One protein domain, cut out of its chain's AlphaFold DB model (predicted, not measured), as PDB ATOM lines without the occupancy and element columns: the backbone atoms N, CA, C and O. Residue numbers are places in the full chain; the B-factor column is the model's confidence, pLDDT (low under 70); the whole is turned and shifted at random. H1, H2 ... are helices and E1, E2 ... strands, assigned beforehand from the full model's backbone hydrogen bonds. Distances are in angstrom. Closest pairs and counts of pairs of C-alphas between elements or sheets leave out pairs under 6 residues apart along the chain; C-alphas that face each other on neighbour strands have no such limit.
ATOM      1  N   LEU A  70      64.811  52.053  31.294       77.12
ATOM      2  CA  LEU A  70      65.970  52.781  30.798       77.12
ATOM      3  C   LEU A  70      66.074  54.132  31.518       77.12
ATOM      4  O   LEU A  70      65.050  54.782  31.760       77.12
ATOM      5  N   PRO A  71      67.288  54.575  31.887       75.44
ATOM      6  CA  PRO A  71      67.485  55.907  32.431       75.44
ATOM      7  C   PRO A  71      66.989  56.949  31.423       75.44
ATOM      8  O   PRO A  71      67.633  57.212  30.416       75.44
ATOM      9  N   SER A  72      65.826  57.546  31.684       73.62
ATOM     10  CA  SER A  72      65.379  58.710  30.925       73.62
ATOM     11  C   SER A  72      66.209  59.905  31.373       73.62
ATOM     12  O   SER A  72      66.140  60.328  32.533       73.62
ATOM     13  N   HIS A  73      66.996  60.458  30.454       76.94
ATOM     14  CA  HIS A  73      67.643  61.734  30.693       76.94
ATOM     15  C   HIS A  73      66.569  62.819  30.700       76.94
ATOM     16  O   HIS A  73      65.808  62.990  29.748       76.94
ATOM     17  N   THR A  74      66.462  63.540  31.818       75.69
ATOM     18  CA  THR A  74      65.616  64.734  31.852       75.69
ATOM     19  C   THR A  74      66.246  65.755  30.907       75.69
ATOM     20  O   THR A  74      67.426  66.057  31.114       75.69
ATOM     21  N   PRO A  75      65.507  66.284  29.911       75.81
ATOM     22  CA  PRO A  75      66.037  67.282  28.991       75.81
ATOM     23  C   PRO A  75      66.714  68.406  29.765       75.81
ATOM     24  O   PRO A  75      66.151  68.914  30.747       75.81
ATOM     25  N   GLN A  76      67.927  68.773  29.357       80.25
ATOM     26  CA  GLN A  76      68.581  69.914  29.976       80.25
ATOM     27  C   GLN A  76      67.783  71.181  29.636       80.25
ATOM     28  O   GLN A  76      67.191  71.278  28.558       80.25
ATOM     29  N   PRO A  77      67.688  72.151  30.565       85.94
ATOM     30  CA  PRO A  77      67.121  73.448  30.235       85.94
ATOM     31  C   PRO A  77      67.845  74.010  29.009       85.94
ATOM     32  O   PRO A  77      69.071  73.886  28.967       85.94
ATOM     33  N   PRO A  78      67.138  74.651  28.064       86.94
ATOM     34  CA  PRO A  78      67.789  75.077  26.845       86.94
ATOM     35  C   PRO A  78      68.998  75.968  27.090       86.94
ATOM     36  O   PRO A  78      68.896  76.952  27.837       86.94
ATOM     37  N   ALA A  79      70.133  75.623  26.481       90.94
ATOM     38  CA  ALA A  79      71.336  76.421  26.628       90.94
ATOM     39  C   ALA A  79      71.111  77.829  26.064       90.94
ATOM     40  O   ALA A  79      70.447  78.048  25.048       90.94
ATOM     41  N   ILE A  80      71.666  78.823  26.755       93.81
ATOM     42  CA  ILE A  80      71.653  80.209  26.296       93.81
ATOM     43  C   ILE A  80      72.995  80.467  25.632       93.81
ATOM     44  O   ILE A  80      74.027  80.386  26.292       93.81
ATOM     45  N   CYS A  81      72.971  80.815  24.351       95.50
ATOM     46  CA  CYS A  81      74.168  81.067  23.550       95.50
ATOM     47  C   CYS A  81      74.279  82.538  23.156       95.50
ATOM     48  O   CYS A  81      73.295  83.284  23.282       95.50
ATOM     49  N   PRO A  82      75.455  82.978  22.667       97.12
ATOM     50  CA  PRO A  82      75.602  84.306  22.096       97.12
ATOM     51  C   PRO A  82      74.499  84.569  21.066       97.12
ATOM     52  O   PRO A  82      74.211  83.727  20.216       97.12
ATOM     53  N   GLN A  83      73.853  85.731  21.166       96.25
ATOM     54  CA  GLN A  83      72.819  86.122  20.212       96.25
ATOM     55  C   GLN A  83      73.433  86.273  18.822       96.25
ATOM     56  O   GLN A  83      74.480  86.901  18.676       96.25
ATOM     57  N   VAL A  84      72.762  85.716  17.815       96.94
ATOM     58  CA  VAL A  84      73.253  85.729  16.437       96.94
ATOM     59  C   VAL A  84      73.279  87.162  15.887       96.94
ATOM     60  O   VAL A  84      72.241  87.798  15.702       96.94
ATOM     61  N   ASP A  85      74.474  87.657  15.579       96.88
ATOM     62  CA  ASP A  85      74.743  88.853  14.793       96.88
ATOM     63  C   ASP A  85      74.951  88.472  13.321       96.88
ATOM     64  O   ASP A  85      76.039  88.115  12.862       96.88
ATOM     65  N   THR A  86      73.884  88.629  12.543       94.81
ATOM     66  CA  THR A  86      73.862  88.356  11.099       94.81
ATOM     67  C   THR A  86      74.760  89.284  10.274       94.81
ATOM     68  O   THR A  86      74.902  89.084   9.063       94.81
ATOM     69  N   LYS A  87      75.385  90.306  10.876       94.94
ATOM     70  CA  LYS A  87      76.370  91.176  10.214       94.94
ATOM     71  C   LYS A  87      77.802  90.689  10.392       94.94
ATOM     72  O   LYS A  87      78.650  91.067   9.582       94.94
ATOM     73  N   LEU A  88      78.075  89.854  11.395       94.88
ATOM     74  CA  LEU A  88      79.411  89.317  11.615       94.88
ATOM     75  C   LEU A  88      79.810  88.398  10.451       94.88
ATOM     76  O   LEU A  88      78.984  87.703   9.854       94.88
ATOM     77  N   ARG A  89      81.088  88.418  10.072       95.19
ATOM     78  CA  ARG A  89      81.626  87.604   8.976       95.19
ATOM     79  C   ARG A  89      82.857  86.860   9.460       95.19
ATOM     80  O   ARG A  89      83.761  87.471  10.018       95.19
ATOM     81  N   ILE A  90      82.897  85.556   9.206       94.69
ATOM     82  CA  ILE A  90      84.082  84.741   9.461       94.69
ATOM     83  C   ILE A  90      85.157  85.032   8.406       94.69
ATOM     84  O   ILE A  90      84.863  85.097   7.210       94.69
ATOM     85  N   PHE A  91      86.403  85.221   8.844       90.81
ATOM     86  CA  PHE A  91      87.549  85.443   7.963       90.81
ATOM     87  C   PHE A  91      88.463  84.215   7.970       90.81
ATOM     88  O   PHE A  91      89.279  84.030   8.865       90.81
ATOM     89  N   LEU A  92      88.322  83.380   6.942       90.81
ATOM     90  CA  LEU A  92      89.066  82.125   6.782       90.81
ATOM     91  C   LEU A  92      90.373  82.291   5.977       90.81
ATOM     92  O   LEU A  92      91.118  81.334   5.787       90.81
ATOM     93  N   GLY A  93      90.666  83.504   5.495       81.75
ATOM     94  CA  GLY A  93      91.689  83.748   4.472       81.75
ATOM     95  C   GLY A  93      93.103  83.301   4.848       81.75
ATOM     96  O   GLY A  93      93.795  82.752   4.001       81.75
ATOM     97  N   GLU A  94      93.528  83.490   6.101       82.75
ATOM     98  CA  GLU A  94      94.848  83.016   6.551       82.75
ATOM     99  C   GLU A  94      94.868  81.504   6.806       82.75
ATOM    100  O   GLU A  94      95.875  80.858   6.525       82.75
ATOM    101  N   VAL A  95      93.747  80.923   7.252       84.94
ATOM    102  CA  VAL A  95      93.623  79.477   7.505       84.94
ATOM    103  C   VAL A  95      93.768  78.692   6.199       84.94
ATOM    104  O   VAL A  95      94.522  77.723   6.155       84.94
ATOM    105  N   PHE A  96      93.127  79.150   5.117       83.62
ATOM    106  CA  PHE A  96      93.082  78.458   3.817       83.62
ATOM    107  C   PHE A  96      94.003  79.059   2.743       83.62
ATOM    108  O   PHE A  96      93.923  78.703   1.566       83.62
ATOM    109  N   LYS A  97      94.914  79.965   3.122       79.75
ATOM    110  CA  LYS A  97      95.822  80.659   2.189       79.75
ATOM    111  C   LYS A  97      96.694  79.698   1.382       79.75
ATOM    112  O   LYS A  97      96.953  79.915   0.201       79.75
ATOM    113  N   ASN A  98      97.119  78.615   2.027       70.06
ATOM    114  CA  ASN A  98      97.921  77.565   1.424       70.06
ATOM    115  C   ASN A  98      97.019  76.398   1.025       70.06
ATOM    116  O   ASN A  98      96.999  75.397   1.726       70.06
ATOM    117  N   LYS A  99      96.339  76.480  -0.127       58.41
ATOM    118  CA  LYS A  99      95.489  75.394  -0.676       58.41
ATOM    119  C   LYS A  99      96.182  74.020  -0.821       58.41
ATOM    120  O   LYS A  99      95.541  73.051  -1.194       58.41
ATOM    121  N   LYS A 100      97.502  73.955  -0.600       49.47
ATOM    122  CA  LYS A 100      98.326  72.736  -0.608       49.47
ATOM    123  C   LYS A 100      98.532  72.112   0.776       49.47
ATOM    124  O   LYS A 100      99.117  71.037   0.850       49.47
ATOM    125  N   ALA A 101      98.158  72.790   1.860       52.62
ATOM    126  CA  ALA A 101      98.212  72.175   3.173       52.62
ATOM    127  C   ALA A 101      97.126  71.097   3.212       52.62
ATOM    128  O   ALA A 101      95.953  71.406   3.040       52.62
ATOM    129  N   ALA A 102      97.520  69.843   3.434       54.16
ATOM    130  CA  ALA A 102      96.571  68.747   3.634       54.16
ATOM    131  C   ALA A 102      95.645  69.002   4.844       54.16
ATOM    132  O   ALA A 102      94.584  68.394   4.954       54.16
ATOM    133  N   TYR A 103      96.031  69.947   5.714       65.81
ATOM    134  CA  TYR A 103      95.355  70.287   6.955       65.81
ATOM    135  C   TYR A 103      95.231  71.795   7.130       65.81
ATOM    136  O   TYR A 103      96.218  72.534   7.150       65.81
ATOM    137  N   HIS A 104      93.996  72.232   7.318       78.56
ATOM    138  CA  HIS A 104      93.651  73.582   7.725       78.56
ATOM    139  C   HIS A 104      93.067  73.496   9.131       78.56
ATOM    140  O   HIS A 104      92.042  72.850   9.308       78.56
ATOM    141  N   ASP A 105      93.705  74.099  10.136       88.19
ATOM    142  CA  ASP A 105      93.161  74.158  11.500       88.19
ATOM    143  C   ASP A 105      92.294  75.414  11.652       88.19
ATOM    144  O   ASP A 105      92.789  76.511  11.924       88.19
ATOM    145  N   ALA A 106      90.988  75.267  11.423       92.69
ATOM    146  CA  ALA A 106      90.028  76.359  11.543       92.69
ATOM    147  C   ALA A 106      89.445  76.501  12.961       92.69
ATOM    148  O   ALA A 106      88.614  77.386  13.173       92.69
ATOM    149  N   ARG A 107      89.854  75.665  13.933       95.19
ATOM    150  CA  ARG A 107      89.164  75.536  15.230       95.19
ATOM    151  C   ARG A 107      89.031  76.865  15.960       95.19
ATOM    152  O   ARG A 107      87.919  77.278  16.273       95.19
ATOM    153  N   GLN A 108      90.147  77.559  16.186       95.62
ATOM    154  CA  GLN A 108      90.139  78.804  16.960       95.62
ATOM    155  C   GLN A 108      89.364  79.918  16.244       95.62
ATOM    156  O   GLN A 108      88.584  80.622  16.872       95.62
ATOM    157  N   VAL A 109      89.522  80.042  14.921       95.94
ATOM    158  CA  VAL A 109      88.834  81.076  14.127       95.94
ATOM    159  C   VAL A 109      87.321  80.864  14.133       95.94
ATOM    160  O   VAL A 109      86.568  81.829  14.261       95.94
ATOM    161  N   VAL A 110      86.871  79.612  14.014       97.50
ATOM    162  CA  VAL A 110      85.447  79.263  14.086       97.50
ATOM    163  C   VAL A 110      84.912  79.499  15.497       97.50
ATOM    164  O   VAL A 110      83.884  80.154  15.644       97.50
ATOM    165  N   LEU A 111      85.621  79.047  16.534       97.94
ATOM    166  CA  LEU A 111      85.211  79.238  17.926       97.94
ATOM    167  C   LEU A 111      85.101  80.725  18.300       97.94
ATOM    168  O   LEU A 111      84.110  81.141  18.900       97.94
ATOM    169  N   ASP A 112      86.084  81.540  17.911       97.44
ATOM    170  CA  ASP A 112      86.076  82.986  18.142       97.44
ATOM    171  C   ASP A 112      84.922  83.664  17.398       97.44
ATOM    172  O   ASP A 112      84.290  84.573  17.941       97.44
ATOM    173  N   PHE A 113      84.636  83.232  16.166       98.12
ATOM    174  CA  PHE A 113      83.516  83.738  15.378       98.12
ATOM    175  C   PHE A 113      82.171  83.424  16.046       98.12
ATOM    176  O   PHE A 113      81.365  84.334  16.236       98.12
ATOM    177  N   LEU A 114      81.948  82.175  16.465       98.19
ATOM    178  CA  LEU A 114      80.722  81.761  17.158       98.19
ATOM    179  C   LEU A 114      80.543  82.517  18.487       98.19
ATOM    180  O   LEU A 114      79.456  83.003  18.795       98.19
ATOM    181  N   ASN A 115      81.626  82.710  19.244       98.12
ATOM    182  CA  ASN A 115      81.603  83.436  20.518       98.12
ATOM    183  C   ASN A 115      81.373  84.946  20.398       98.12
ATOM    184  O   ASN A 115      80.929  85.578  21.353       98.12
ATOM    185  N   GLN A 116      81.622  85.525  19.226       97.62
ATOM    186  CA  GLN A 116      81.263  86.909  18.911       97.62
ATOM    187  C   GLN A 116      79.793  87.064  18.485       97.62
ATOM    188  O   GLN A 116      79.383  88.162  18.115       97.62
ATOM    189  N   GLY A 117      78.998  85.989  18.532       97.44
ATOM    190  CA  GLY A 117      77.628  85.968  18.021       97.44
ATOM    191  C   GLY A 117      77.554  85.663  16.528       97.44
ATOM    192  O   GLY A 117      76.547  85.947  15.898       97.44
ATOM    193  N   GLY A 118      78.603  85.115  15.919       97.69
ATOM    194  CA  GLY A 118      78.561  84.716  14.517       97.69
ATOM    195  C   GLY A 118      77.462  83.694  14.234       97.69
ATOM    196  O   GLY A 118      77.231  82.786  15.027       97.69
ATOM    197  N   ASP A 119      76.799  83.840  13.087       97.44
ATOM    198  CA  ASP A 119      75.783  82.898  12.612       97.44
ATOM    199  C   ASP A 119      76.419  81.538  12.243       97.44
ATOM    200  O   ASP A 119      77.224  81.488  11.300       97.44
ATOM    201  N   PRO A 120      76.086  80.434  12.941       96.88
ATOM    202  CA  PRO A 120      76.630  79.115  12.635       96.88
ATOM    203  C   PRO A 120      76.358  78.661  11.194       96.88
ATOM    204  O   PRO A 120      77.258  78.125  10.548       96.88
ATOM    205  N   GLU A 121      75.180  78.956  10.637       95.31
ATOM    206  CA  GLU A 121      74.820  78.578   9.261       95.31
ATOM    207  C   GLU A 121      75.709  79.302   8.239       95.31
ATOM    208  O   GLU A 121      76.131  78.745   7.219       95.31
ATOM    209  N   TRP A 122      76.089  80.548   8.541       95.31
ATOM    210  CA  TRP A 122      77.064  81.282   7.739       95.31
ATOM    211  C   TRP A 122      78.459  80.648   7.803       95.31
ATOM    212  O   TRP A 122      79.134  80.561   6.773       95.31
ATOM    213  N   ALA A 123      78.898  80.196   8.983       95.94
ATOM    214  CA  ALA A 123      80.171  79.489   9.124       95.94
ATOM    215  C   ALA A 123      80.177  78.170   8.339       95.94
ATOM    216  O   ALA A 123      81.126  77.947   7.589       95.94
ATOM    217  N   ILE A 124      79.115  77.355   8.432       93.19
ATOM    218  CA  ILE A 124      78.951  76.113   7.651       93.19
ATOM    219  C   ILE A 124      79.094  76.409   6.162       93.19
ATOM    220  O   ILE A 124      79.933  75.818   5.487       93.19
ATOM    221  N   LYS A 125      78.334  77.388   5.652       91.50
ATOM    222  CA  LYS A 125      78.406  77.789   4.245       91.50
ATOM    223  C   LYS A 125      79.833  78.159   3.831       91.50
ATOM    224  O   LYS A 125      80.306  77.698   2.797       91.50
ATOM    225  N   LYS A 126      80.528  78.985   4.622       92.69
ATOM    226  CA  LYS A 126      81.893  79.430   4.299       92.69
ATOM    227  C   LYS A 126      82.940  78.330   4.399       92.69
ATOM    228  O   LYS A 126      83.876  78.340   3.605       92.69
ATOM    229  N   LEU A 127      82.790  77.390   5.321       91.44
ATOM    230  CA  LEU A 127      83.671  76.229   5.425       91.44
ATOM    231  C   LEU A 127      83.440  75.264   4.253       91.44
ATOM    232  O   LEU A 127      84.411  74.868   3.610       91.44
ATOM    233  N   ASN A 128      82.180  75.025   3.873       85.00
ATOM    234  CA  ASN A 128      81.822  74.218   2.703       85.00
ATOM    235  C   ASN A 128      82.353  74.834   1.394       85.00
ATOM    236  O   ASN A 128      82.901  74.121   0.559       85.00
ATOM    237  N   GLU A 129      82.278  76.164   1.227       84.69
ATOM    238  CA  GLU A 129      82.901  76.884   0.096       84.69
ATOM    239  C   GLU A 129      84.431  76.678   0.017       84.69
ATOM    240  O   GLU A 129      85.022  76.857  -1.046       84.69
ATOM    241  N   ASN A 130      85.077  76.308   1.130       83.94
ATOM    242  CA  ASN A 130      86.507  75.994   1.216       83.94
ATOM    243  C   ASN A 130      86.781  74.479   1.310       83.94
ATOM    244  O   ASN A 130      87.886  74.081   1.671       83.94
ATOM    245  N   GLY A 131      85.798  73.632   0.984       80.94
ATOM    246  CA  GLY A 131      85.955  72.177   0.934       80.94
ATOM    247  C   GLY A 131      85.946  71.469   2.293       80.94
ATOM    248  O   GLY A 131      86.242  70.279   2.350       80.94
ATOM    249  N   VAL A 132      85.599  72.156   3.385       83.62
ATOM    250  CA  VAL A 132      85.431  71.535   4.708       83.62
ATOM    251  C   VAL A 132      83.953  71.248   4.924       83.62
ATOM    252  O   VAL A 132      83.170  72.183   5.053       83.62
ATOM    253  N   THR A 133      83.578  69.969   4.972       82.94
ATOM    254  CA  THR A 133      82.182  69.552   5.189       82.94
ATOM    255  C   THR A 133      81.823  69.672   6.664       82.94
ATOM    256  O   THR A 133      82.326  68.917   7.488       82.94
ATOM    257  N   VAL A 134      80.949  70.614   6.999       89.94
ATOM    258  CA  VAL A 134      80.546  70.923   8.381       89.94
ATOM    259  C   VAL A 134      79.051  70.680   8.546       89.94
ATOM    260  O   VAL A 134      78.278  70.899   7.615       89.94
ATOM    261  N   THR A 135      78.631  70.239   9.732       91.12
ATOM    262  CA  THR A 135      77.214  70.029  10.060       91.12
ATOM    263  C   THR A 135      76.874  70.541  11.459       91.12
ATOM    264  O   THR A 135      77.761  70.898  12.240       91.12
ATOM    265  N   GLN A 136      75.579  70.580  11.768       95.31
ATOM    266  CA  GLN A 136      75.053  70.897  13.087       95.31
ATOM    267  C   GLN A 136      73.995  69.886  13.526       95.31
ATOM    268  O   GLN A 136      73.095  69.548  12.755       95.31
ATOM    269  N   MET A 137      74.072  69.449  14.780       92.88
ATOM    270  CA  MET A 137      73.116  68.521  15.387       92.88
ATOM    271  C   MET A 137      73.045  68.763  16.892       92.88
ATOM    272  O   MET A 137      74.072  69.041  17.492       92.88
ATOM    273  N   ASP A 138      71.851  68.672  17.471       94.06
ATOM    274  CA  ASP A 138      71.643  68.727  18.922       94.06
ATOM    275  C   ASP A 138      71.912  67.334  19.513       94.06
ATOM    276  O   ASP A 138      71.072  66.437  19.419       94.06
ATOM    277  N   ILE A 139      73.131  67.131  20.012       94.56
ATOM    278  CA  ILE A 139      73.588  65.893  20.661       94.56
ATOM    279  C   ILE A 139      73.569  65.992  22.188       94.56
ATOM    280  O   ILE A 139      73.774  64.989  22.867       94.56
ATOM    281  N   THR A 140      73.345  67.185  22.739       94.00
ATOM    282  CA  THR A 140      73.215  67.417  24.187       94.00
ATOM    283  C   THR A 140      71.756  67.390  24.654       94.00
ATOM    284  O   THR A 140      71.493  67.287  25.855       94.00
ATOM    285  N   HIS A 141      70.812  67.418  23.705       91.25
ATOM    286  CA  HIS A 141      69.368  67.501  23.912       91.25
ATOM    287  C   HIS A 141      68.969  68.744  24.726       91.25
ATOM    288  O   HIS A 141      68.067  68.700  25.570       91.25
ATOM    289  N   ASP A 142      69.660  69.860  24.495       93.50
ATOM    290  CA  ASP A 142      69.357  71.159  25.101       93.50
ATOM    291  C   ASP A 142      68.628  72.106  24.122       93.50
ATOM    292  O   ASP A 142      68.352  73.266  24.427       93.50
ATOM    293  N   GLY A 143      68.255  71.630  22.933       91.44
ATOM    294  CA  GLY A 143      67.571  72.429  21.919       91.44
ATOM    295  C   GLY A 143      68.488  73.375  21.140       91.44
ATOM    296  O   GLY A 143      68.005  74.071  20.238       91.44
ATOM    297  N   ILE A 144      69.788  73.411  21.440       94.81
ATOM    298  CA  ILE A 144      70.814  74.090  20.654       94.81
ATOM    299  C   ILE A 144      71.625  73.041  19.901       94.81
ATOM    300  O   ILE A 144      72.060  72.038  20.440       94.81
ATOM    301  N   LYS A 145      71.862  73.281  18.610       95.94
ATOM    302  CA  LYS A 145      72.677  72.368  17.809       95.94
ATOM    303  C   LYS A 145      74.166  72.614  18.040       95.94
ATOM    304  O   LYS A 145      74.660  73.713  17.765       95.94
ATOM    305  N   GLU A 146      74.896  71.571  18.407       97.50
ATOM    306  CA  GLU A 146      76.353  71.546  18.382       97.50
ATOM    307  C   GLU A 146      76.896  71.676  16.954       97.50
ATOM    308  O   GLU A 146      76.273  71.264  15.977       97.50
ATOM    309  N   PHE A 147      78.091  72.252  16.834       97.69
ATOM    310  CA  PHE A 147      78.789  72.527  15.583       97.69
ATOM    311  C   PHE A 147      79.930  71.534  15.360       97.69
ATOM    312  O   PHE A 147      80.891  71.500  16.130       97.69
ATOM    313  N   PHE A 148      79.850  70.758  14.281       96.12
ATOM    314  CA  PHE A 148      80.766  69.664  13.966       96.12
ATOM    315  C   PHE A 148      81.790  70.098  12.916       96.12
ATOM    316  O   PHE A 148      81.439  70.284  11.751       96.12
ATOM    317  N   LEU A 149      83.056  70.223  13.310       95.44
ATOM    318  CA  LEU A 149      84.142  70.764  12.496       95.44
ATOM    319  C   LEU A 149      85.252  69.720  12.247       95.44
ATOM    320  O   LEU A 149      86.131  69.560  13.094       95.44
ATOM    321  N   PRO A 150      85.277  69.055  11.077       89.88
ATOM    322  CA  PRO A 150      86.372  68.179  10.660       89.88
ATOM    323  C   PRO A 150      87.477  68.975   9.936       89.88
ATOM    324  O   PRO A 150      87.665  68.861   8.726       89.88
ATOM    325  N   SER A 151      88.203  69.826  10.664       86.44
ATOM    326  CA  SER A 151      89.227  70.732  10.115       86.44
ATOM    327  C   SER A 151      90.621  70.314  10.583       86.44
ATOM    328  O   SER A 151      91.229  70.945  11.447       86.44
ATOM    329  N   GLY A 152      91.083  69.166  10.083       83.25
ATOM    330  CA  GLY A 152      92.305  68.469  10.511       83.25
ATOM    331  C   GLY A 152      92.240  67.825  11.895       83.25
ATOM    332  O   GLY A 152      92.875  66.806  12.129       83.25
ATOM    333  N   TYR A 153      91.397  68.358  12.763       92.06
ATOM    334  CA  TYR A 153      90.877  67.722  13.961       92.06
ATOM    335  C   TYR A 153      89.409  67.399  13.724       92.06
ATOM    336  O   TYR A 153      88.756  68.047  12.904       92.06
ATOM    337  N   TYR A 154      88.880  66.427  14.457       94.25
ATOM    338  CA  TYR A 154      87.438  66.270  14.573       94.25
ATOM    339  C   TYR A 154      86.981  66.953  15.859       94.25
ATOM    340  O   TYR A 154      87.154  66.417  16.957       94.25
ATOM    341  N   THR A 155      86.460  68.169  15.709       96.81
ATOM    342  CA  THR A 155      86.103  69.043  16.827       96.81
ATOM    343  C   THR A 155      84.596  69.252  16.876       96.81
ATOM    344  O   THR A 155      83.965  69.483  15.845       96.81
ATOM    345  N   ILE A 156      84.018  69.210  18.074       97.88
ATOM    346  CA  ILE A 156      82.617  69.560  18.319       97.88
ATOM    347  C   ILE A 156      82.587  70.765  19.247       97.88
ATOM    348  O   ILE A 156      83.126  70.713  20.358       97.88
ATOM    349  N   PHE A 157      81.948  71.843  18.800       98.44
ATOM    350  CA  PHE A 157      81.636  72.987  19.647       98.44
ATOM    351  C   PHE A 157      80.192  72.912  20.117       98.44
ATOM    352  O   PHE A 157      79.293  72.680  19.317       98.44
ATOM    353  N   GLY A 158      79.968  73.175  21.394       97.38
ATOM    354  CA  GLY A 158      78.637  73.276  21.980       97.38
ATOM    355  C   GLY A 158      78.558  74.453  22.924       97.38
ATOM    356  O   GLY A 158      79.558  75.120  23.193       97.38
ATOM    357  N   CYS A 159      77.360  74.751  23.391       97.19
ATOM    358  CA  CYS A 159      77.096  75.973  24.120       97.19
ATOM    359  C   CYS A 159      77.047  75.723  25.626       97.19
ATOM    360  O   CYS A 159      76.226  74.959  26.113       97.19
ATOM    361  N   GLN A 160      77.921  76.386  26.382       95.62
ATOM    362  CA  GLN A 160      77.946  76.307  27.839       95.62
ATOM    363  C   GLN A 160      78.138  77.701  28.430       95.62
ATOM    364  O   GLN A 160      78.992  78.470  27.986       95.62
ATOM    365  N   ASP A 161      77.340  78.036  29.443       95.44
ATOM    366  CA  ASP A 161      77.448  79.294  30.190       95.44
ATOM    367  C   ASP A 161      77.462  80.560  29.307       95.44
ATOM    368  O   ASP A 161      78.256  81.481  29.527       95.44
ATOM    369  N   GLY A 162      76.598  80.634  28.287       96.25
ATOM    370  CA  GLY A 162      76.502  81.833  27.446       96.25
ATOM    371  C   GLY A 162      77.505  81.906  26.297       96.25
ATOM    372  O   GLY A 162      77.547  82.935  25.623       96.25
ATOM    373  N   LYS A 163      78.331  80.876  26.072       97.69
ATOM    374  CA  LYS A 163      79.392  80.869  25.054       97.69
ATOM    375  C   LYS A 163      79.568  79.485  24.424       97.69
ATOM    376  O   LYS A 163      79.338  78.468  25.067       97.69
ATOM    377  N   TYR A 164      80.022  79.446  23.179       98.12
ATOM    378  CA  TYR A 164      80.511  78.220  22.563       98.12
ATOM    379  C   TYR A 164      81.841  77.803  23.202       98.12
ATOM    380  O   TYR A 164      82.747  78.618  23.410       98.12
ATOM    381  N   VAL A 165      81.960  76.517  23.500       97.88
ATOM    382  CA  VAL A 165      83.146  75.854  24.039       97.88
ATOM    383  C   VAL A 165      83.405  74.566  23.265       97.88
ATOM    384  O   VAL A 165      82.510  74.016  22.624       97.88
ATOM    385  N   THR A 166      84.632  74.065  23.322       98.00
ATOM    386  CA  THR A 166      84.978  72.763  22.746       98.00
ATOM    387  C   THR A 166      84.460  71.640  23.643       98.00
ATOM    388  O   THR A 166      84.955  71.477  24.757       98.00
ATOM    389  N   LEU A 167      83.485  70.865  23.158       97.19
ATOM    390  CA  LEU A 167      82.949  69.685  23.850       97.19
ATOM    391  C   LEU A 167      83.767  68.422  23.559       97.19
ATOM    392  O   LEU A 167      83.930  67.571  24.431       97.19
ATOM    393  N   LEU A 168      84.287  68.310  22.336       97.31
ATOM    394  CA  LEU A 168      85.135  67.210  21.888       97.31
ATOM    395  C   LEU A 168      86.210  67.745  20.953       97.31
ATOM    396  O   LEU A 168      85.932  68.592  20.107       97.31
ATOM    397  N   ASP A 169      87.422  67.218  21.083       96.25
ATOM    398  CA  ASP A 169      88.516  67.515  20.168       96.25
ATOM    399  C   ASP A 169      89.376  66.264  19.981       96.25
ATOM    400  O   ASP A 169      90.093  65.841  20.892       96.25
ATOM    401  N   ILE A 170      89.259  65.626  18.816       93.81
ATOM    402  CA  ILE A 170      90.041  64.439  18.467       93.81
ATOM    403  C   ILE A 170      91.129  64.852  17.482       93.81
ATOM    404  O   ILE A 170      90.846  65.239  16.346       93.81
ATOM    405  N   ALA A 171      92.377  64.751  17.938       92.88
ATOM    406  CA  ALA A 171      93.551  64.993  17.116       92.88
ATOM    407  C   ALA A 171      93.661  63.979  15.972       92.88
ATOM    408  O   ALA A 171      93.272  62.819  16.152       92.88
ATOM    409  N   PRO A 172      94.210  64.386  14.814       89.75
ATOM    410  CA  PRO A 172      94.579  63.432  13.781       89.75
ATOM    411  C   PRO A 172      95.631  62.463  14.323       89.75
ATOM    412  O   PRO A 172      96.380  62.791  15.249       89.75
TER     413      PRO A 172
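Overview. This is residues 70 to 172 of the 711 residues of an uncharacterized protein of Chloroflexi bacterium HGW-Chloroflexi-6 (UniProt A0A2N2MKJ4). One strongly twisted sheet, E1 to E4, has two short helices, H1 and H2, packed side by side over one face, while residues 70 to 106, a long loop with no named element, first run in from beyond one end of the sheet and then swing round outside the helices to reach H1. The 103 printed residues hold H1, H2, E1, E2, E3 and E4 in that order; the sheet runs E1, E2, E3, E4, all antiparallel. The class is mixed, with 43 residues, under half, in named elements. The whole is compact, with a radius of gyration of the C-alphas of 14.3 A and spans of 49 by 33 by 19 A.

Along the chain. Start at C-alpha 70, (65.970, 52.781, 30.798), and read on to H1, residues 107 to 115, with C-alpha 107 at (89.164, 75.536, 15.230). H2 follows at residues 120 to 128, then E1 at 135 to 137. Next find E2, residues 146 to 151, 15.3 A long; E3, 153 to 160, 20.8 A; and E4, 163 to 170, 20.7 A, ending at (90.041, 64.439, 18.467).

Arrangement. The strands form a meander, each the antiparallel neighbour of the one before. Look for N 146 and O 137 at 2.8 A in the hairpin E1 and E2, N 149 and O 155 at 2.8 A in E2 and E3, and N 160 and O 163 at 2.8 A in E3 and E4. E1 and E4 are apart. H1 and H2 are on the same face, making two layers, helices on one face of a sheet. H1 lies over E3 at a height over the sheet of 8.4 A; the closest C-alphas of H1 and E3 are those of Arg 107 and Thr 155, 7.4 A apart. H2 lies over E1 at a height of 8.8 A; their closest C-alphas are those of Ile 124 and Thr 135, 6.8 A apart. The helices are close but not clearly touching, at a shallow tilt of 27 degrees, opposite ways; their closest C-alphas are those of Leu 114 and Pro 120, 6.6 A apart. In H1 and H2 every O i to N i+4 pair is within hydrogen-bond range.

Size, cuts and confidence. The farthest C-alphas, Leu 70 and Asn 98, are 50.0 A apart. The printed part has no cut, and no link between named elements is long. Look at residues 99 to 103 for pLDDT under 70; the mean of the printed part is 89.9.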